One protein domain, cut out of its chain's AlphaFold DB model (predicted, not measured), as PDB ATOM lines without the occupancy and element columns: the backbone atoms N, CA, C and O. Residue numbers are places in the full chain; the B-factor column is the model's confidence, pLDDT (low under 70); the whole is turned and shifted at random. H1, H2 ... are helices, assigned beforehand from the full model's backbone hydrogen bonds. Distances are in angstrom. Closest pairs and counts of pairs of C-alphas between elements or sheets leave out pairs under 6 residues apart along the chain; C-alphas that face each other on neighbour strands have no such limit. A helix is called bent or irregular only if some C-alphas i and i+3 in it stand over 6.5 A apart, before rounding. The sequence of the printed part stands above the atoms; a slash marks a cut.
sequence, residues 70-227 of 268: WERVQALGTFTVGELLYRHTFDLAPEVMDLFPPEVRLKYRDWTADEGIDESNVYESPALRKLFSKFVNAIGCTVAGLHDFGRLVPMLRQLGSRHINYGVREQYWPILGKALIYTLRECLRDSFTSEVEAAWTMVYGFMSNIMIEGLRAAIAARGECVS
ATOM      1  N   TRP A  70     110.097 183.438 179.095       98.06
ATOM      2  CA  TRP A  70     111.304 184.125 178.641       98.06
ATOM      3  C   TRP A  70     111.023 185.184 177.573       98.06
ATOM      4  O   TRP A  70     111.585 186.274 177.655       98.06
ATOM      5  N   GLU A  71     110.108 184.935 176.628       96.19
ATOM      6  CA  GLU A  71     109.714 185.923 175.607       96.19
ATOM      7  C   GLU A  71     109.283 187.268 176.211       96.19
ATOM      8  O   GLU A  71     109.583 188.335 175.671       96.19
ATOM      9  N   ARG A  72     108.610 187.228 177.365       96.19
ATOM     10  CA  ARG A  72     108.164 188.427 178.083       96.19
ATOM     11  C   ARG A  72     109.295 189.086 178.855       96.19
ATOM     12  O   ARG A  72     109.381 190.309 178.870       96.19
ATOM     13  N   VAL A  73     110.161 188.283 179.467       97.06
ATOM     14  CA  VAL A  73     111.334 188.770 180.205       97.06
ATOM     15  C   VAL A  73     112.307 189.467 179.255       97.06
ATOM     16  O   VAL A  73     112.696 190.606 179.506       97.06
ATOM     17  N   GLN A  74     112.649 188.847 178.120       93.38
ATOM     18  CA  GLN A  74     113.593 189.423 177.155       93.38
ATOM     19  C   GLN A  74     113.071 190.720 176.515       93.38
ATOM     20  O   GLN A  74     113.867 191.587 176.154       93.38
ATOM     21  N   ALA A  75     111.746 190.887 176.410       95.75
ATOM     22  CA  ALA A  75     111.130 192.101 175.879       95.75
ATOM     23  C   ALA A  75     111.376 193.343 176.758       95.75
ATOM     24  O   ALA A  75     111.292 194.462 176.256       95.75
ATOM     25  N   LEU A  76     111.721 193.165 178.042       95.38
ATOM     26  CA  LEU A  76     112.104 194.256 178.952       95.38
ATOM     27  C   LEU A  76     113.523 194.789 178.689       95.38
ATOM     28  O   LEU A  76     113.893 195.852 179.192       95.38
ATOM     29  N   GLY A  77     114.318 194.057 177.905       94.38
ATOM     30  CA  GLY A  77     115.710 194.373 177.622       94.38
ATOM     31  C   GLY A  77     116.677 193.782 178.649       94.38
ATOM     32  O   GLY A  77     116.438 193.757 179.855       94.38
ATOM     33  N   THR A  78     117.822 193.322 178.155       92.69
ATOM     34  CA  THR A  78     118.808 192.564 178.941       92.69
ATOM     35  C   THR A  78     119.504 193.404 180.009       92.69
ATOM     36  O   THR A  78     119.889 192.865 181.041       92.69
ATOM     37  N   PHE A  79     119.624 194.719 179.806       92.00
ATOM     38  CA  PHE A  79     120.131 195.646 180.821       92.00
ATOM     39  C   PHE A  79     119.173 195.786 182.003       92.00
ATOM     40  O   PHE A  79     119.618 195.713 183.142       92.00
ATOM     41  N   THR A  80     117.872 195.933 181.742       93.56
ATOM     42  CA  THR A  80     116.837 196.033 182.780       93.56
ATOM     43  C   THR A  80     116.784 194.760 183.620       93.56
ATOM     44  O   THR A  80     116.822 194.809 184.844       93.56
ATOM     45  N   VAL A  81     116.751 193.598 182.961       96.00
ATOM     46  CA  VAL A  81     116.727 192.302 183.656       96.00
ATOM     47  C   VAL A  81     118.042 192.062 184.404       96.00
ATOM     48  O   VAL A  81     118.026 191.587 185.535       96.00
ATOM     49  N   GLY A  82     119.180 192.424 183.800       94.38
ATOM     50  CA  GLY A  82     120.493 192.316 184.435       94.38
ATOM     51  C   GLY A  82     120.617 193.191 185.681       94.38
ATOM     52  O   GLY A  82     121.215 192.763 186.664       94.38
ATOM     53  N   GLU A  83     120.008 194.377 185.658       94.44
ATOM     54  CA  GLU A  83     119.936 195.282 186.802       94.44
ATOM     55  C   GLU A  83     119.171 194.679 187.972       94.44
ATOM     56  O   GLU A  83     119.714 194.567 189.068       94.44
ATOM     57  N   LEU A  84     117.949 194.206 187.728       96.31
ATOM     58  CA  LEU A  84     117.168 193.508 188.748       96.31
ATOM     59  C   LEU A  84     117.938 192.312 189.319       96.31
ATOM     60  O   LEU A  84     117.952 192.098 190.529       96.31
ATOM     61  N   LEU A  85     118.612 191.553 188.457       96.31
ATOM     62  CA  LEU A  85     119.330 190.353 188.862       96.31
ATOM     63  C   LEU A  85     120.479 190.631 189.831       96.31
ATOM     64  O   LEU A  85     120.575 189.950 190.854       96.31
ATOM     65  N   TYR A  86     121.359 191.597 189.545       93.81
ATOM     66  CA  TYR A  86     122.462 191.862 190.473       93.81
ATOM     67  C   TYR A  86     121.967 192.485 191.775       93.81
ATOM     68  O   TYR A  86     122.509 192.160 192.826       93.81
ATOM     69  N   ARG A  87     120.914 193.314 191.730       95.56
ATOM     70  CA  ARG A  87     120.313 193.895 192.938       95.56
ATOM     71  C   ARG A  87     119.800 192.794 193.863       95.56
ATOM     72  O   ARG A  87     120.259 192.704 194.995       95.56
ATOM     73  N   HIS A  88     118.983 191.875 193.340       97.31
ATOM     74  CA  HIS A  88     118.517 190.702 194.095       97.31
ATOM     75  C   HIS A  88     119.671 189.808 194.570       97.31
ATOM     76  O   HIS A  88     119.582 189.202 195.636       97.31
ATOM     77  N   THR A  89     120.765 189.722 193.807       95.88
ATOM     78  CA  THR A  89     121.963 188.968 194.216       95.88
ATOM     79  C   THR A  89     122.648 189.614 195.422       95.88
ATOM     80  O   THR A  89     122.967 188.909 196.377       95.88
ATOM     81  N   PHE A  90     122.850 190.933 195.409       94.81
ATOM     82  CA  PHE A  90     123.480 191.662 196.514       94.81
ATOM     83  C   PHE A  90     122.585 191.741 197.747       94.81
ATOM     84  O   PHE A  90     123.086 191.630 198.861       94.81
ATOM     85  N   ASP A  91     121.269 191.838 197.563       95.94
ATOM     86  CA  ASP A  91     120.315 191.807 198.672       95.94
ATOM     87  C   ASP A  91     120.297 190.435 199.370       95.94
ATOM     88  O   ASP A  91     120.106 190.348 200.583       95.94
ATOM     89  N   LEU A  92     120.526 189.352 198.617       96.25
ATOM     90  CA  LEU A  92     120.639 187.995 199.156       96.25
ATOM     91  C   LEU A  92     121.990 187.706 199.817       96.25
ATOM     92  O   LEU A  92     122.039 186.921 200.766       96.25
ATOM     93  N   ALA A  93     123.071 188.266 199.276       94.50
ATOM     94  CA  ALA A  93     124.439 187.999 199.700       94.50
ATOM     95  C   ALA A  93     125.323 189.238 199.466       94.50
ATOM     96  O   ALA A  93     125.979 189.346 198.420       94.50
ATOM     97  N   PRO A  94     125.350 190.190 200.416       93.31
ATOM     98  CA  PRO A  94     126.116 191.426 200.278       93.31
ATOM     99  C   PRO A  94     127.613 191.194 200.048       93.31
ATOM    100  O   PRO A  94     128.256 191.963 199.338       93.31
ATOM    101  N   GLU A  95     128.168 190.094 200.564       90.75
ATOM    102  CA  GLU A  95     129.567 189.697 200.371       90.75
ATOM    103  C   GLU A  95     129.930 189.396 198.906       90.75
ATOM    104  O   GLU A  95     131.104 189.307 198.552       90.75
ATOM    105  N   VAL A  96     128.941 189.226 198.022       89.62
ATOM    106  CA  VAL A  96     129.172 189.062 196.578       89.62
ATOM    107  C   VAL A  96     129.689 190.361 195.948       89.62
ATOM    108  O   VAL A  96     130.376 190.302 194.928       89.62
ATOM    109  N   MET A  97     129.417 191.525 196.550       89.06
ATOM    110  CA  MET A  97     129.926 192.811 196.059       89.06
ATOM    111  C   MET A  97     131.461 192.854 196.020       89.06
ATOM    112  O   MET A  97     132.026 193.451 195.104       89.06
ATOM    113  N   ASP A  98     132.134 192.133 196.922       87.56
ATOM    114  CA  ASP A  98     133.599 192.044 196.974       87.56
ATOM    115  C   ASP A  98     134.202 191.342 195.743       87.56
ATOM    116  O   ASP A  98     135.386 191.503 195.446       87.56
ATOM    117  N   LEU A  99     133.397 190.587 194.982       85.25
ATOM    118  CA  LEU A  99     133.815 189.988 193.708       85.25
ATOM    119  C   LEU A  99     133.843 190.998 192.553       85.25
ATOM    120  O   LEU A  99     134.359 190.688 191.477       85.25
ATOM    121  N   PHE A 100     133.293 192.196 192.757       85.94
ATOM    122  CA  PHE A 100     133.192 193.243 191.744       85.94
ATOM    123  C   PHE A 100     133.903 194.535 192.171       85.94
ATOM    124  O   PHE A 100     133.291 195.615 192.164       85.94
ATOM    125  N   PRO A 101     135.206 194.466 192.502       84.81
ATOM    126  CA  PRO A 101     135.963 195.653 192.856       84.81
ATOM    127  C   PRO A 101     136.056 196.603 191.643       84.81
ATOM    128  O   PRO A 101     135.792 196.191 190.500       84.81
ATOM    129  N   PRO A 102     136.387 197.891 191.856       82.06
ATOM    130  CA  PRO A 102     136.400 198.901 190.796       82.06
ATOM    131  C   PRO A 102     137.149 198.459 189.532       82.06
ATOM    132  O   PRO A 102     136.656 198.663 188.426       82.06
ATOM    133  N   GLU A 103     138.275 197.761 189.670       83.62
ATOM    134  CA  GLU A 103     139.117 197.301 188.557       83.62
ATOM    135  C   GLU A 103     138.378 196.327 187.633       83.62
ATOM    136  O   GLU A 103     138.587 196.324 186.418       83.62
ATOM    137  N   VAL A 104     137.490 195.499 188.193       82.62
ATOM    138  CA  VAL A 104     136.633 194.607 187.408       82.62
ATOM    139  C   VAL A 104     135.558 195.421 186.704       82.62
ATOM    140  O   VAL A 104     135.360 195.239 185.504       82.62
ATOM    141  N   ARG A 105     134.895 196.345 187.408       83.81
ATOM    142  CA  ARG A 105     133.824 197.180 186.837       83.81
ATOM    143  C   ARG A 105     134.328 198.055 185.690       83.81
ATOM    144  O   ARG A 105     133.676 198.117 184.650       83.81
ATOM    145  N   LEU A 106     135.529 198.623 185.801       82.12
ATOM    146  CA  LEU A 106     136.142 199.432 184.742       82.12
ATOM    147  C   LEU A 106     136.241 198.684 183.399       82.12
ATOM    148  O   LEU A 106     136.052 199.301 182.354       82.12
ATOM    149  N   LYS A 107     136.434 197.355 183.398       83.00
ATOM    150  CA  LYS A 107     136.475 196.539 182.163       83.00
ATOM    151  C   LYS A 107     135.144 196.491 181.411       83.00
ATOM    152  O   LYS A 107     135.114 196.170 180.225       83.00
ATOM    153  N   TYR A 108     134.040 196.753 182.103       81.44
ATOM    154  CA  TYR A 108     132.690 196.740 181.542       81.44
ATOM    155  C   TYR A 108     132.109 198.150 181.410       81.44
ATOM    156  O   TYR A 108     130.987 198.292 180.923       81.44
ATOM    157  N   ARG A 109     132.856 199.193 181.787       76.50
ATOM    158  CA  ARG A 109     132.446 200.576 181.547       76.50
ATOM    159  C   ARG A 109     132.455 200.848 180.046       76.50
ATOM    160  O   ARG A 109     133.367 200.436 179.331       76.50
ATOM    161  N   ASP A 110     131.415 201.504 179.548       69.38
ATOM    162  CA  ASP A 110     131.445 202.030 178.188       69.38
ATOM    163  C   ASP A 110     132.250 203.330 178.179       69.38
ATOM    164  O   ASP A 110     132.070 204.161 179.065       69.38
ATOM    165  N   TRP A 111     133.134 203.520 177.198       61.31
ATOM    166  CA  TRP A 111     133.898 204.769 177.067       61.31
ATOM    167  C   TRP A 111     132.977 205.976 176.817       61.31
ATOM    168  O   TRP A 111     133.346 207.111 177.083       61.31
ATOM    169  N   THR A 112     131.760 205.719 176.330       56.62
ATOM    170  CA  THR A 112     130.721 206.728 176.088       56.62
ATOM    171  C   THR A 112     129.830 207.013 177.300       56.62
ATOM    172  O   THR A 112     128.937 207.854 177.203       56.62
ATOM    173  N   ALA A 113     130.030 206.312 178.423       57.62
ATOM    174  CA  ALA A 113     129.279 206.572 179.643       57.62
ATOM    175  C   ALA A 113     129.677 207.947 180.200       57.62
ATOM    176  O   ALA A 113     130.854 208.208 180.423       57.62
ATOM    177  N   ASP A 114     128.671 208.803 180.366       54.38
ATOM    178  CA  ASP A 114     128.758 210.190 180.824       54.38
ATOM    179  C   ASP A 114     129.749 210.362 181.992       54.38
ATOM    180  O   ASP A 114     129.702 209.608 182.967       54.38
ATOM    181  N   GLU A 115     130.636 211.359 181.909       53.16
ATOM    182  CA  GLU A 115     131.733 211.627 182.864       53.16
ATOM    183  C   GLU A 115     131.247 212.059 184.273       53.16
ATOM    184  O   GLU A 115     132.026 212.544 185.091       53.16
ATOM    185  N   GLY A 116     129.965 211.866 184.588       57.50
ATOM    186  CA  GLY A 116     129.334 212.210 185.864       57.50
ATOM    187  C   GLY A 116     128.665 211.046 186.596       57.50
ATOM    188  O   GLY A 116     127.997 211.292 187.599       57.50
ATOM    189  N   ILE A 117     128.790 209.798 186.125       63.66
ATOM    190  CA  ILE A 117     128.175 208.660 186.824       63.66
ATOM    191  C   ILE A 117     128.997 208.311 188.065       63.66
ATOM    192  O   ILE A 117     130.148 207.879 187.977       63.66
ATOM    193  N   ASP A 118     128.371 208.478 189.226       63.28
ATOM    194  CA  ASP A 118     128.924 208.076 190.509       63.28
ATOM    195  C   ASP A 118     129.014 206.541 190.607       63.28
ATOM    196  O   ASP A 118     128.062 205.842 190.945       63.28
ATOM    197  N   GLU A 119     130.197 206.005 190.306       66.12
ATOM    198  CA  GLU A 119     130.523 204.577 190.416       66.12
ATOM    199  C   GLU A 119     130.747 204.117 191.873       66.12
ATOM    200  O   GLU A 119     131.162 202.969 192.092       66.12
ATOM    201  N   SER A 120     130.509 204.979 192.874       71.94
ATOM    202  CA  SER A 120     130.522 204.580 194.287       71.94
ATOM    203  C   SER A 120     129.279 203.766 194.657       71.94
ATOM    204  O   SER A 120     129.375 202.830 195.455       71.94
ATOM    205  N   ASN A 121     128.134 204.044 194.019       82.56
ATOM    206  CA  ASN A 121     126.915 203.278 194.226       82.56
ATOM    207  C   ASN A 121     126.892 202.024 193.341       82.56
ATOM    208  O   ASN A 121     126.503 202.043 192.172       82.56
ATOM    209  N   VAL A 122     127.261 200.891 193.937       81.75
ATOM    210  CA  VAL A 122     127.242 199.571 193.287       81.75
ATOM    211  C   VAL A 122     125.841 199.213 192.758       81.75
ATOM    212  O   VAL A 122     125.732 198.559 191.721       81.75
ATOM    213  N   TYR A 123     124.770 199.701 193.399       82.94
ATOM    214  CA  TYR A 123     123.382 199.432 193.006       82.94
ATOM    215  C   TYR A 123     122.909 200.179 191.751       82.94
ATOM    216  O   TYR A 123     121.813 199.899 191.260       82.94
ATOM    217  N   GLU A 124     123.707 201.125 191.250       81.69
ATOM    218  CA  GLU A 124     123.403 201.946 190.072       81.69
ATOM    219  C   GLU A 124     124.526 201.891 189.020       81.69
ATOM    220  O   GLU A 124     124.517 202.642 188.046       81.69
ATOM    221  N   SER A 125     125.478 200.959 189.159       84.25
ATOM    222  CA  SER A 125     126.657 200.878 188.290       84.25
ATOM    223  C   SER A 125     126.302 200.433 186.856       84.25
ATOM    224  O   SER A 125     125.884 199.286 186.638       84.25
ATOM    225  N   PRO A 126     126.538 201.271 185.824       85.38
ATOM    226  CA  PRO A 126     126.334 200.894 184.422       85.38
ATOM    227  C   PRO A 126     127.208 199.713 183.995       85.38
ATOM    228  O   PRO A 126     126.773 198.861 183.214       85.38
ATOM    229  N   ALA A 127     128.425 199.635 184.538       87.31
ATOM    230  CA  ALA A 127     129.332 198.522 184.309       87.31
ATOM    231  C   ALA A 127     128.732 197.192 184.785       87.31
ATOM    232  O   ALA A 127     128.779 196.198 184.056       87.31
ATOM    233  N   LEU A 128     128.108 197.171 185.969       88.81
ATOM    234  CA  LEU A 128     127.443 195.971 186.482       88.81
ATOM    235  C   LEU A 128     126.202 195.606 185.679       88.81
ATOM    236  O   LEU A 128     126.014 194.430 185.368       88.81
ATOM    237  N   ARG A 129     125.414 196.589 185.232       89.50
ATOM    238  CA  ARG A 129     124.291 196.338 184.309       89.50
ATOM    239  C   ARG A 129     124.774 195.649 183.027       89.50
ATOM    240  O   ARG A 129     124.160 194.683 182.579       89.50
ATOM    241  N   LYS A 130     125.905 196.090 182.461       89.94
ATOM    242  CA  LYS A 130     126.526 195.474 181.270       89.94
ATOM    243  C   LYS A 130     127.121 194.093 181.552       89.94
ATOM    244  O   LYS A 130     127.077 193.215 180.692       89.94
ATOM    245  N   LEU A 131     127.699 193.884 182.731       90.38
ATOM    246  CA  LEU A 131     128.211 192.580 183.143       90.38
ATOM    247  C   LEU A 131     127.069 191.569 183.297       90.38
ATOM    248  O   LEU A 131     127.111 190.500 182.692       90.38
ATOM    249  N   PHE A 132     126.022 191.916 184.042       93.31
ATOM    250  CA  PHE A 132     124.894 191.019 184.284       93.31
ATOM    251  C   PHE A 132     124.008 190.831 183.048       93.31
ATOM    252  O   PHE A 132     123.435 189.756 182.885       93.31
ATOM    253  N   SER A 133     123.966 191.774 182.099       92.94
ATOM    254  CA  SER A 133     123.289 191.531 180.815       92.94
ATOM    255  C   SER A 133     123.933 190.389 180.017       92.94
ATOM    256  O   SER A 133     123.227 189.644 179.338       92.94
ATOM    257  N   LYS A 134     125.250 190.162 180.152       91.56
ATOM    258  CA  LYS A 134     125.928 188.986 179.568       91.56
ATOM    259  C   LYS A 134     125.451 187.680 180.201       91.56
ATOM    260  O   LYS A 134     125.325 186.680 179.500       91.56
ATOM    261  N   PHE A 135     125.151 187.689 181.497       93.00
ATOM    262  CA  PHE A 135     124.559 186.537 182.172       93.00
ATOM    263  C   PHE A 135     123.120 186.284 181.698       93.00
ATOM    264  O   PHE A 135     122.778 185.156 181.350       93.00
ATOM    265  N   VAL A 136     122.305 187.336 181.580       95.75
ATOM    266  CA  VAL A 136     120.951 187.249 181.003       95.75
ATOM    267  C   VAL A 136     121.001 186.691 179.572       95.75
ATOM    268  O   VAL A 136     120.195 185.832 179.221       95.75
ATOM    269  N   ASN A 137     121.990 187.086 178.764       94.62
ATOM    270  CA  ASN A 137     122.203 186.514 177.431       94.62
ATOM    271  C   ASN A 137     122.547 185.016 177.480       94.62
ATOM    272  O   ASN A 137     122.028 184.248 176.674       94.62
ATOM    273  N   ALA A 138     123.388 184.583 178.425       93.31
ATOM    274  CA  ALA A 138     123.718 183.167 178.601       93.31
ATOM    275  C   ALA A 138     122.487 182.329 179.000       93.31
ATOM    276  O   ALA A 138     122.314 181.213 178.503       93.31
ATOM    277  N   ILE A 139     121.592 182.885 179.827       95.69
ATOM    278  CA  ILE A 139     120.285 182.273 180.107       95.69
ATOM    279  C   ILE A 139     119.464 182.172 178.821       95.69
ATOM    280  O   ILE A 139     118.987 181.089 178.503       95.69
ATOM    281  N   GLY A 140     119.346 183.252 178.043       95.12
ATOM    282  CA  GLY A 140     118.600 183.230 176.780       95.12
ATOM    283  C   GLY A 140     119.126 182.191 175.787       95.12
ATOM    284  O   GLY A 140     118.346 181.470 175.171       95.12
ATOM    285  N   CYS A 141     120.448 182.045 175.696       94.00
ATOM    286  CA  CYS A 141     121.097 180.981 174.931       94.00
ATOM    287  C   CYS A 141     120.735 179.579 175.434       94.00
ATOM    288  O   CYS A 141     120.505 178.673 174.636       94.00
ATOM    289  N   THR A 142     120.660 179.404 176.754       94.19
ATOM    290  CA  THR A 142     120.233 178.140 177.361       94.19
ATOM    291  C   THR A 142     118.784 177.830 177.015       94.19
ATOM    292  O   THR A 142     118.507 176.718 176.577       94.19
ATOM    293  N   VAL A 143     117.888 178.815 177.141       96.62
ATOM    294  CA  VAL A 143     116.468 178.693 176.776       96.62
ATOM    295  C   VAL A 143     116.323 178.288 175.308       96.62
ATOM    296  O   VAL A 143     115.647 177.310 175.012       96.62
ATOM    297  N   ALA A 144     117.035 178.959 174.396       94.62
ATOM    298  CA  ALA A 144     117.009 178.640 172.967       94.62
ATOM    299  C   ALA A 144     117.570 177.242 172.627       94.62
ATOM    300  O   ALA A 144     117.259 176.692 171.572       94.62
ATOM    301  N   GLY A 145     118.412 176.675 173.496       94.81
ATOM    302  CA  GLY A 145     119.043 175.367 173.321       94.81
ATOM    303  C   GLY A 145     118.318 174.199 173.998       94.81
ATOM    304  O   GLY A 145     118.814 173.077 173.921       94.81
ATOM    305  N   LEU A 146     117.172 174.411 174.663       94.62
ATOM    306  CA  LEU A 146     116.483 173.372 175.455       94.62
ATOM    307  C   LEU A 146     115.989 172.163 174.638       94.62
ATOM    308  O   LEU A 146     115.661 171.120 175.211       94.62
ATOM    309  N   HIS A 147     115.953 172.290 173.311       94.00
ATOM    310  CA  HIS A 147     115.590 171.223 172.377       94.00
ATOM    311  C   HIS A 147     116.795 170.521 171.725       94.00
ATOM    312  O   HIS A 147     116.601 169.529 171.029       94.00
ATOM    313  N   ASP A 148     118.027 170.981 171.972       94.06
ATOM    314  CA  ASP A 148     119.258 170.380 171.443       94.06
ATOM    315  C   ASP A 148     120.328 170.270 172.540       94.06
ATOM    316  O   ASP A 148     121.296 171.034 172.623       94.06
ATOM    317  N   PHE A 149     120.157 169.269 173.404       93.12
ATOM    318  CA  PHE A 149     121.110 168.991 174.477       93.12
ATOM    319  C   PHE A 149     122.490 168.557 173.965       93.12
ATOM    320  O   PHE A 149     123.483 168.779 174.661       93.12
ATOM    321  N   GLY A 150     122.568 167.987 172.755       93.31
ATOM    322  CA  GLY A 150     123.826 167.569 172.135       93.31
ATOM    323  C   GLY A 150     124.773 168.745 171.910       93.31
ATOM    324  O   GLY A 150     125.978 168.613 172.121       93.31
ATOM    325  N   ARG A 151     124.227 169.919 171.570       94.00
ATOM    326  CA  ARG A 151     124.988 171.175 171.450       94.00
ATOM    327  C   ARG A 151     125.032 171.976 172.745       94.00
ATOM    328  O   ARG A 151     126.068 172.561 173.067       94.00
ATOM    329  N   LEU A 152     123.926 172.014 173.490       94.62
ATOM    330  CA  LEU A 152     123.806 172.849 174.684       94.62
ATOM    331  C   LEU A 152     124.775 172.414 175.792       94.62
ATOM    332  O   LEU A 152     125.451 173.261 176.379       94.62
ATOM    333  N   VAL A 153     124.878 171.109 176.069       95.94
ATOM    334  CA  VAL A 153     125.697 170.598 177.182       95.94
ATOM    335  C   VAL A 153     127.193 170.904 176.990       95.94
ATOM    336  O   VAL A 153     127.787 171.468 177.913       95.94
ATOM    337  N   PRO A 154     127.830 170.619 175.832       96.50
ATOM    338  CA  PRO A 154     129.231 170.987 175.610       96.50
ATOM    339  C   PRO A 154     129.487 172.494 175.710       96.50
ATOM    340  O   PRO A 154     130.471 172.902 176.328       96.50
ATOM    341  N   MET A 155     128.586 173.319 175.162       95.94
ATOM    342  CA  MET A 155     128.695 174.780 175.228       95.94
ATOM    343  C   MET A 155     128.664 175.276 176.679       95.94
ATOM    344  O   MET A 155     129.549 176.028 177.091       95.94
ATOM    345  N   LEU A 156     127.702 174.810 177.484       96.69
ATOM    346  CA  LEU A 156     127.600 175.172 178.901       96.69
ATOM    347  C   LEU A 156     128.808 174.695 179.707       96.69
ATOM    348  O   LEU A 156     129.307 175.433 180.556       96.69
ATOM    349  N   ARG A 157     129.321 173.494 179.425       97.31
ATOM    350  CA  ARG A 157     130.513 172.965 180.099       97.31
ATOM    351  C   ARG A 157     131.754 173.804 179.780       97.31
ATOM    352  O   ARG A 157     132.511 174.142 180.688       97.31
ATOM    353  N   GLN A 158     131.932 174.208 178.520       95.88
ATOM    354  CA  GLN A 158     133.010 175.115 178.109       95.88
ATOM    355  C   GLN A 158     132.840 176.524 178.698       95.88
ATOM    356  O   GLN A 158     133.808 177.173 179.088       95.88
ATOM    357  N   LEU A 159     131.609 177.027 178.793       94.31
ATOM    358  CA  LEU A 159     131.336 178.289 179.477       94.31
ATOM    359  C   LEU A 159     131.684 178.191 180.972       94.31
ATOM    360  O   LEU A 159     132.312 179.102 181.510       94.31
ATOM    361  N   GLY A 160     131.324 177.081 181.616       95.25
ATOM    362  CA  GLY A 160     131.651 176.770 183.004       95.25
ATOM    363  C   GLY A 160     133.151 176.744 183.278       95.25
ATOM    364  O   GLY A 160     133.606 177.406 184.207       95.25
ATOM    365  N   SER A 161     133.945 176.084 182.428       95.94
ATOM    366  CA  SER A 161     135.403 175.987 182.614       95.94
ATOM    367  C   SER A 161     136.095 177.349 182.662       95.94
ATOM    368  O   SER A 161     137.006 177.546 183.461       95.94
ATOM    369  N   ARG A 162     135.618 178.336 181.890       92.44
ATOM    370  CA  ARG A 162     136.160 179.707 181.904       92.44
ATOM    371  C   ARG A 162     136.004 180.420 183.247       92.44
ATOM    372  O   ARG A 162     136.769 181.343 183.517       92.44
ATOM    373  N   HIS A 163     135.072 179.985 184.097       91.25
ATOM    374  CA  HIS A 163     134.849 180.603 185.406       91.25
ATOM    375  C   HIS A 163     136.017 180.392 186.375       91.25
ATOM    376  O   HIS A 163     136.138 181.156 187.332       91.25
ATOM    377  N   ILE A 164     136.931 179.453 186.087       92.56
ATOM    378  CA  ILE A 164     138.182 179.313 186.840       92.56
ATOM    379  C   ILE A 164     138.999 180.614 186.826       92.56
ATOM    380  O   ILE A 164     139.588 180.983 187.837       92.56
ATOM    381  N   ASN A 165     138.966 181.355 185.714       88.31
ATOM    382  CA  ASN A 165     139.703 182.609 185.544       88.31
ATOM    383  C   ASN A 165     139.034 183.792 186.253       88.31
ATOM    384  O   ASN A 165     139.641 184.849 186.397       88.31
ATOM    385  N   TYR A 166     137.775 183.632 186.665       83.62
ATOM    386  CA  TYR A 166     136.996 184.673 187.333       83.62
ATOM    387  C   TYR A 166     137.003 184.516 188.859       83.62
ATOM    388  O   TYR A 166     136.532 185.405 189.558       83.62
ATOM    389  N   GLY A 167     137.513 183.394 189.385       81.94
ATOM    390  CA  GLY A 167     137.580 183.140 190.827       81.94
ATOM    391  C   GLY A 167     136.221 182.910 191.499       81.94
ATOM    392  O   GLY A 167     136.128 182.945 192.726       81.94
ATOM    393  N   VAL A 168     135.158 182.669 190.723       84.06
ATOM    394  CA  VAL A 168     133.814 182.445 191.271       84.06
ATOM    395  C   VAL A 168     133.765 181.070 191.946       84.06
ATOM    396  O   VAL A 168     134.085 180.051 191.335       84.06
ATOM    397  N   ARG A 169     133.347 181.039 193.215       88.19
ATOM    398  CA  ARG A 169     133.195 179.814 194.020       88.19
ATOM    399  C   ARG A 169     131.802 179.212 193.890       88.19
ATOM    400  O   ARG A 169     130.821 179.951 193.893       88.19
ATOM    401  N   GLU A 170     131.709 177.883 193.849       93.06
ATOM    402  CA  GLU A 170     130.452 177.138 193.631       93.06
ATOM    403  C   GLU A 170     129.298 177.573 194.551       93.06
ATOM    404  O   GLU A 170     128.140 177.579 194.138       93.06
ATOM    405  N   GLN A 171     129.615 178.020 195.771       93.06
ATOM    406  CA  GLN A 171     128.655 178.539 196.751       93.06
ATOM    407  C   GLN A 171     127.773 179.693 196.235       93.06
ATOM    408  O   GLN A 171     126.683 179.904 196.762       93.06
ATOM    409  N   TYR A 172     128.216 180.432 195.213       92.25
ATOM    410  CA  TYR A 172     127.478 181.572 194.667       92.25
ATOM    411  C   TYR A 172     126.411 181.187 193.635       92.25
ATOM    412  O   TYR A 172     125.476 181.956 193.414       92.25
ATOM    413  N   TRP A 173     126.480 179.993 193.038       94.81
ATOM    414  CA  TRP A 173     125.486 179.548 192.054       94.81
ATOM    415  C   TRP A 173     124.086 179.391 192.675       94.81
ATOM    416  O   TRP A 173     123.138 179.963 192.145       94.81
ATOM    417  N   PRO A 174     123.902 178.735 193.839       96.44
ATOM    418  CA  PRO A 174     122.587 178.685 194.483       96.44
ATOM    419  C   PRO A 174     122.006 180.064 194.830       96.44
ATOM    420  O   PRO A 174     120.793 180.256 194.752       96.44
ATOM    421  N   ILE A 175     122.856 181.031 195.200       96.62
ATOM    422  CA  ILE A 175     122.441 182.414 195.482       96.62
ATOM    423  C   ILE A 175     121.928 183.070 194.200       96.62
ATOM    424  O   ILE A 175     120.827 183.618 194.185       96.62
ATOM    425  N   LEU A 176     122.683 182.942 193.109       95.88
ATOM    426  CA  LEU A 176     122.307 183.491 191.810       95.88
ATOM    427  C   LEU A 176     121.022 182.854 191.260       95.88
ATOM    428  O   LEU A 176     120.205 183.545 190.656       95.88
ATOM    429  N   GLY A 177     120.798 181.564 191.521       97.75
ATOM    430  CA  GLY A 177     119.537 180.888 191.211       97.75
ATOM    431  C   GLY A 177     118.344 181.497 191.943       97.75
ATOM    432  O   GLY A 177     117.327 181.793 191.322       97.75
ATOM    433  N   LYS A 178     118.474 181.755 193.249       98.25
ATOM    434  CA  LYS A 178     117.424 182.437 194.029       98.25
ATOM    435  C   LYS A 178     117.179 183.862 193.531       98.25
ATOM    436  O   LYS A 178     116.025 184.255 193.381       98.25
ATOM    437  N   ALA A 179     118.247 184.604 193.233       98.31
ATOM    438  CA  ALA A 179     118.147 185.950 192.677       98.31
ATOM    439  C   ALA A 179     117.399 185.945 191.337       98.31
ATOM    440  O   ALA A 179     116.484 186.741 191.152       98.31
ATOM    441  N   LEU A 180     117.708 184.992 190.447       98.38
ATOM    442  CA  LEU A 180     117.001 184.816 189.179       98.38
ATOM    443  C   LEU A 180     115.502 184.577 189.390       98.38
ATOM    444  O   LEU A 180     114.692 185.194 188.705       98.38
ATOM    445  N   ILE A 181     115.118 183.733 190.349       98.62
ATOM    446  CA  ILE A 181     113.706 183.496 190.674       98.62
ATOM    447  C   ILE A 181     113.011 184.783 191.149       98.62
ATOM    448  O   ILE A 181     111.899 185.069 190.701       98.62
ATOM    449  N   TYR A 182     113.657 185.602 191.988       98.56
ATOM    450  CA  TYR A 182     113.105 186.905 192.378       98.56
ATOM    451  C   TYR A 182     112.986 187.876 191.203       98.56
ATOM    452  O   TYR A 182     111.934 188.492 191.028       98.56
ATOM    453  N   THR A 183     114.008 187.947 190.349       98.44
ATOM    454  CA  THR A 183     113.973 188.749 189.121       98.44
ATOM    455  C   THR A 183     112.815 188.335 188.218       98.44
ATOM    456  O   THR A 183     112.049 189.182 187.764       98.44
ATOM    457  N   LEU A 184     112.635 187.033 187.981       98.50
ATOM    458  CA  LEU A 184     111.553 186.512 187.148       98.50
ATOM    459  C   LEU A 184     110.178 186.844 187.729       98.50
ATOM    460  O   LEU A 184     109.292 187.256 186.979       98.50
ATOM    461  N   ARG A 185     110.008 186.725 189.052       98.50
ATOM    462  CA  ARG A 185     108.770 187.103 189.749       98.50
ATOM    463  C   ARG A 185     108.423 188.573 189.524       98.50
ATOM    464  O   ARG A 185     107.271 188.892 189.232       98.50
ATOM    465  N   GLU A 186     109.409 189.456 189.606       98.12
ATOM    466  CA  GLU A 186     109.222 190.890 189.383       98.12
ATOM    467  C   GLU A 186     108.912 191.226 187.915       98.12
ATOM    468  O   GLU A 186     108.001 192.011 187.632       98.12
ATOM    469  N   CYS A 187     109.609 190.589 186.970       97.81
ATOM    470  CA  CYS A 187     109.391 190.790 185.538       97.81
ATOM    471  C   CYS A 187     108.025 190.268 185.061       97.81
ATOM    472  O   CYS A 187     107.370 190.902 184.234       97.81
ATOM    473  N   LEU A 188     107.601 189.098 185.549       97.94
ATOM    474  CA  LEU A 188     106.419 188.385 185.050       97.94
ATOM    475  C   LEU A 188     105.136 188.706 185.824       97.94
ATOM    476  O   LEU A 188     104.048 188.549 185.257       97.94
ATOM    477  N   ARG A 189     105.247 189.188 187.070       97.19
ATOM    478  CA  ARG A 189     104.119 189.564 187.941       97.19
ATOM    479  C   ARG A 189     103.074 188.446 188.004       97.19
ATOM    480  O   ARG A 189     103.424 187.310 188.298       97.19
ATOM    481  N   ASP A 190     101.820 188.725 187.651       97.12
ATOM    482  CA  ASP A 190     100.701 187.769 187.684       97.12
ATOM    483  C   ASP A 190     100.917 186.527 186.805       97.12
ATOM    484  O   ASP A 190     100.230 185.521 186.945       97.12
ATOM    485  N   SER A 191     101.860 186.590 185.862       96.69
ATOM    486  CA  SER A 191     102.213 185.462 184.992       96.69
ATOM    487  C   SER A 191     103.317 184.575 185.566       96.69
ATOM    488  O   SER A 191     103.672 183.575 184.946       96.69
ATOM    489  N   PHE A 192     103.855 184.920 186.738       98.38
ATOM    490  CA  PHE A 192     104.772 184.082 187.498       98.38
ATOM    491  C   PHE A 192     103.988 183.079 188.354       98.38
ATOM    492  O   PHE A 192     103.747 183.288 189.543       98.38
ATOM    493  N   THR A 193     103.531 181.999 187.724       98.44
ATOM    494  CA  THR A 193     102.804 180.919 188.405       98.44
ATOM    495  C   THR A 193     103.768 179.943 189.084       98.44
ATOM    496  O   THR A 193     104.954 179.898 188.762       98.44
ATOM    497  N   SER A 194     103.257 179.095 189.982       98.00
ATOM    498  CA  SER A 194     104.056 178.024 190.604       98.00
ATOM    499  C   SER A 194     104.639 177.040 189.582       98.00
ATOM    500  O   SER A 194     105.720 176.503 189.796       98.00
ATOM    501  N   GLU A 195     103.950 176.827 188.458       97.50
ATOM    502  CA  GLU A 195     104.448 176.024 187.335       97.50
ATOM    503  C   GLU A 195     105.666 176.687 186.676       97.50
ATOM    504  O   GLU A 195     106.689 176.037 186.468       97.50
ATOM    505  N   VAL A 196     105.587 177.997 186.416       98.38
ATOM    506  CA  VAL A 196     106.698 178.781 185.860       98.38
ATOM    507  C   VAL A 196     107.884 178.790 186.828       98.38
ATOM    508  O   VAL A 196     109.013 178.554 186.404       98.38
ATOM    509  N   GLU A 197     107.648 178.989 188.127       98.50
ATOM    510  CA  GLU A 197     108.696 178.939 189.156       98.50
ATOM    511  C   GLU A 197     109.402 177.575 189.197       98.50
ATOM    512  O   GLU A 197     110.636 177.514 189.191       98.50
ATOM    513  N   ALA A 198     108.641 176.477 189.177       98.06
ATOM    514  CA  ALA A 198     109.193 175.125 189.160       98.06
ATOM    515  C   ALA A 198     110.001 174.851 187.880       98.06
ATOM    516  O   ALA A 198     111.110 174.313 187.951       98.06
ATOM    517  N   ALA A 199     109.484 175.264 186.721       98.25
ATOM    518  CA  ALA A 199     110.150 175.081 185.436       98.25
ATOM    519  C   ALA A 199     111.478 175.854 185.360       98.25
ATOM    520  O   ALA A 199     112.505 175.287 184.979       98.25
ATOM    521  N   TRP A 200     111.495 177.117 185.796       98.50
ATOM    522  CA  TRP A 200     112.718 177.921 185.860       98.50
ATOM    523  C   TRP A 200     113.729 177.381 186.863       98.50
ATOM    524  O   TRP A 200     114.921 177.345 186.559       98.50
ATOM    525  N   THR A 201     113.268 176.912 188.024       98.12
ATOM    526  CA  THR A 201     114.137 176.268 189.016       98.12
ATOM    527  C   THR A 201     114.814 175.034 188.417       98.12
ATOM    528  O   THR A 201     116.020 174.851 188.587       98.12
ATOM    529  N   MET A 202     114.071 174.225 187.654       97.25
ATOM    530  CA  MET A 202     114.618 173.042 186.994       97.25
ATOM    531  C   MET A 202     115.628 173.402 185.897       97.25
ATOM    532  O   MET A 202     116.730 172.856 185.874       97.25
ATOM    533  N   VAL A 203     115.291 174.343 185.007       97.06
ATOM    534  CA  VAL A 203     116.188 174.775 183.918       97.06
ATOM    535  C   VAL A 203     117.461 175.419 184.462       97.06
ATOM    536  O   VAL A 203     118.557 175.093 184.003       97.06
ATOM    537  N   TYR A 204     117.347 176.284 185.470       97.88
ATOM    538  CA  TYR A 204     118.513 176.877 186.117       97.88
ATOM    539  C   TYR A 204     119.374 175.818 186.814       97.88
ATOM    540  O   TYR A 204     120.599 175.830 186.677       97.88
ATOM    541  N   GLY A 205     118.754 174.876 187.531       96.75
ATOM    542  CA  GLY A 205     119.454 173.758 188.164       96.75
ATOM    543  C   GLY A 205     120.225 172.915 187.149       96.75
ATOM    544  O   GLY A 205     121.407 172.638 187.339       96.75
ATOM    545  N   PHE A 206     119.595 172.576 186.024       95.88
ATOM    546  CA  PHE A 206     120.243 171.879 184.912       95.88
ATOM    547  C   PHE A 206     121.456 172.658 184.373       95.88
ATOM    548  O   PHE A 206     122.564 172.122 184.312       95.88
ATOM    549  N   MET A 207     121.266 173.938 184.040       96.06
ATOM    550  CA  MET A 207     122.315 174.809 183.501       96.06
ATOM    551  C   MET A 207     123.500 174.949 184.464       96.06
ATOM    552  O   MET A 207     124.654 174.751 184.076       96.06
ATOM    553  N   SER A 208     123.217 175.290 185.722       96.88
ATOM    554  CA  SER A 208     124.233 175.537 186.748       96.88
ATOM    555  C   SER A 208     125.047 174.285 187.061       96.88
ATOM    556  O   SER A 208     126.270 174.383 187.136       96.88
ATOM    557  N   ASN A 209     124.415 173.110 187.142       96.69
ATOM    558  CA  ASN A 209     125.121 171.848 187.369       96.69
ATOM    559  C   ASN A 209     126.150 171.560 186.265       96.69
ATOM    560  O   ASN A 209     127.303 171.267 186.571       96.69
ATOM    561  N   ILE A 210     125.785 171.731 184.988       96.81
ATOM    562  CA  ILE A 210     126.710 171.511 183.860       96.81
ATOM    563  C   ILE A 210     127.869 172.517 183.877       96.81
ATOM    564  O   ILE A 210     129.019 172.167 183.596       96.81
ATOM    565  N   MET A 211     127.592 173.779 184.213       97.00
ATOM    566  CA  MET A 211     128.639 174.794 184.325       97.00
ATOM    567  C   MET A 211     129.601 174.497 185.482       97.00
ATOM    568  O   MET A 211     130.813 174.641 185.318       97.00
ATOM    569  N   ILE A 212     129.081 174.048 186.628       97.06
ATOM    570  CA  ILE A 212     129.885 173.640 187.786       97.06
ATOM    571  C   ILE A 212     130.755 172.426 187.436       97.06
ATOM    572  O   ILE A 212     131.935 172.415 187.774       97.06
ATOM    573  N   GLU A 213     130.233 171.439 186.702       97.00
ATOM    574  CA  GLU A 213     131.050 170.330 186.186       97.00
ATOM    575  C   GLU A 213     132.224 170.832 185.334       97.00
ATOM    576  O   GLU A 213     133.358 170.388 185.515       97.00
ATOM    577  N   GLY A 214     131.969 171.788 184.434       96.81
ATOM    578  CA  GLY A 214     133.010 172.411 183.614       96.81
ATOM    579  C   GLY A 214     134.070 173.141 184.439       96.81
ATOM    580  O   GLY A 214     135.264 173.009 184.168       96.81
ATOM    581  N   LEU A 215     133.644 173.874 185.471       96.25
ATOM    582  CA  LEU A 215     134.536 174.551 186.411       96.25
ATOM    583  C   LEU A 215     135.410 173.552 187.177       96.25
ATOM    584  O   LEU A 215     136.630 173.703 187.210       96.25
ATOM    585  N   ARG A 216     134.806 172.508 187.755       96.38
ATOM    586  CA  ARG A 216     135.518 171.462 188.506       96.38
ATOM    587  C   ARG A 216     136.562 170.759 187.647       96.38
ATOM    588  O   ARG A 216     137.693 170.592 188.092       96.38
ATOM    589  N   ALA A 217     136.208 170.404 186.412       96.19
ATOM    590  CA  ALA A 217     137.138 169.785 185.471       96.19
ATOM    591  C   ALA A 217     138.337 170.698 185.161       96.19
ATOM    592  O   ALA A 217     139.476 170.236 185.140       96.19
ATOM    593  N   ALA A 218     138.103 172.003 184.983       95.25
ATOM    594  CA  ALA A 218     139.177 172.972 184.765       95.25
ATOM    595  C   ALA A 218     140.094 173.120 185.988       95.25
ATOM    596  O   ALA A 218     141.313 173.214 185.840       95.25
ATOM    597  N   ILE A 219     139.519 173.128 187.196       93.88
ATOM    598  CA  ILE A 219     140.279 173.194 188.451       93.88
ATOM    599  C   ILE A 219     141.161 171.952 188.601       93.88
ATOM    600  O   ILE A 219     142.347 172.096 188.892       93.88
ATOM    601  N   ALA A 220     140.610 170.759 188.358       94.00
ATOM    602  CA  ALA A 220     141.355 169.503 188.421       94.00
ATOM    603  C   ALA A 220     142.531 169.492 187.429       94.00
ATOM    604  O   ALA A 220     143.671 169.291 187.841       94.00
ATOM    605  N   ALA A 221     142.283 169.839 186.161       92.75
ATOM    606  CA  ALA A 221     143.322 169.901 185.132       92.75
ATOM    607  C   ALA A 221     144.438 170.914 185.464       92.75
ATOM    608  O   ALA A 221     145.613 170.666 185.188       92.75
ATOM    609  N   ARG A 222     144.095 172.051 186.091       89.06
ATOM    610  CA  ARG A 222     145.084 173.034 186.566       89.06
ATOM    611  C   ARG A 222     145.866 172.537 187.787       89.06
ATOM    612  O   ARG A 222     147.031 172.879 187.936       89.06
ATOM    613  N   GLY A 223     145.247 171.755 188.670       82.75
ATOM    614  CA  GLY A 223     145.938 171.130 189.801       82.75
ATOM    615  C   GLY A 223     146.961 170.087 189.346       82.75
ATOM    616  O   GLY A 223     148.101 170.098 189.809       82.75
ATOM    617  N   GLU A 224     146.580 169.247 188.382       72.69
ATOM    618  CA  GLU A 224     147.435 168.199 187.815       72.69
ATOM    619  C   GLU A 224     148.674 168.775 187.109       72.69
ATOM    620  O   GLU A 224     149.786 168.288 187.332       72.69
ATOM    621  N   CYS A 225     148.531 169.857 186.328       69.69
ATOM    622  CA  CYS A 225     149.675 170.478 185.646       69.69
ATOM    623  C   CYS A 225     150.683 171.115 186.616       69.69
ATOM    624  O   CYS A 225     151.884 171.095 186.349       69.69
ATOM    625  N   VAL A 226     150.216 171.628 187.759       66.31
ATOM    626  CA  VAL A 226     151.086 172.174 188.810       66.31
ATOM    627  C   VAL A 226     151.822 171.050 189.543       66.31
ATOM    628  O   VAL A 226     153.017 171.186 189.794       66.31
ATOM    629  N   SER A 227     151.159 169.920 189.823       58.06
ATOM    630  CA  SER A 227     151.803 168.759 190.463       58.06
ATOM    631  C   SER A 227     152.800 168.023 189.559       58.06
ATOM    632  O   SER A 227     153.818 167.539 190.041       58.06
TER     633      SER A 227
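Overview. This is residues 70 to 227 of the 268 residues of the protein "Hypothetical protein" of Pyrodinium bahamense (UniProt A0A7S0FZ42). H2 crosses between H5 and H7 and packs on both, while the long H8 folds back beside H7 as a hairpin and is crossed farther on by H6. Short H1 packs on H5 and H7, and the loop of residues 107 to 125 joins H4 to H5. The printed part has 158 residues with eight named helices, H1 to H8 in order, and no named strand: all helix. It is compact, with a radius of gyration of the C-alphas of 16.5 A and spans of 48 by 42 by 27 A.

Along the chain. H1, residues 70 to 74, begins at C-alpha 70 (111.304, 184.125, 178.641). H2 is residues 78 to 92, 20.8 A; H3 94 to 99; H4 102 to 106; H5 126 to 144, 26.7 A; H6 149 to 166, 25.8 A. H7, residues 172 to 191, 27.3 A, has a kink of 48 degrees near residue 185 and is irregular, with C-alphas 187 and 190 9.4 A apart. H8, residues 194 to 227, 48.6 A, ends at C-alpha 227 (151.803, 168.759, 190.463).

Arrangement. With distances here and below between the closest C-alphas of the two helices, H1 only just touches H5, at Trp 70 and Gly 140, 7.6 A, with 3 pairs of C-alphas within 8 A. H1 touches H7 at Val 73 and Cys 187, 6.0 A. H2 touches H5 at Gly 82 and Phe 132, 4.6 A, about perpendicular at 76 degrees. H2 touches H7 at His 88 and Ala 179, 5.0 A, a steep tilt of 58 degrees. H5 and H7 are apart. H6 touches H8 at Gly 160 and Met 211, 3.8 A, a steep tilt of 57 degrees. The hairpin H7 and H8 touches at Gly 177 and Tyr 204, 6.6 A, a shallow tilt of 22 degrees, opposite ways. Every O i to N i+4 pair is within hydrogen-bond range in H1, H2, H4 and H8; H5 has 13 of 15, H6 8 of 14, H7 14 of 16, and H3 0 of 2, with 3 of 3 O i to N i+3 pairs.

Size, cuts and confidence. The C-alphas of Asp 190 and Ser 227, the two farthest apart, are 54.6 A apart. The printed part has no cut, and the link H4 to H5 is long. Residues 110 to 119 and 225 to 227 have pLDDT under 70.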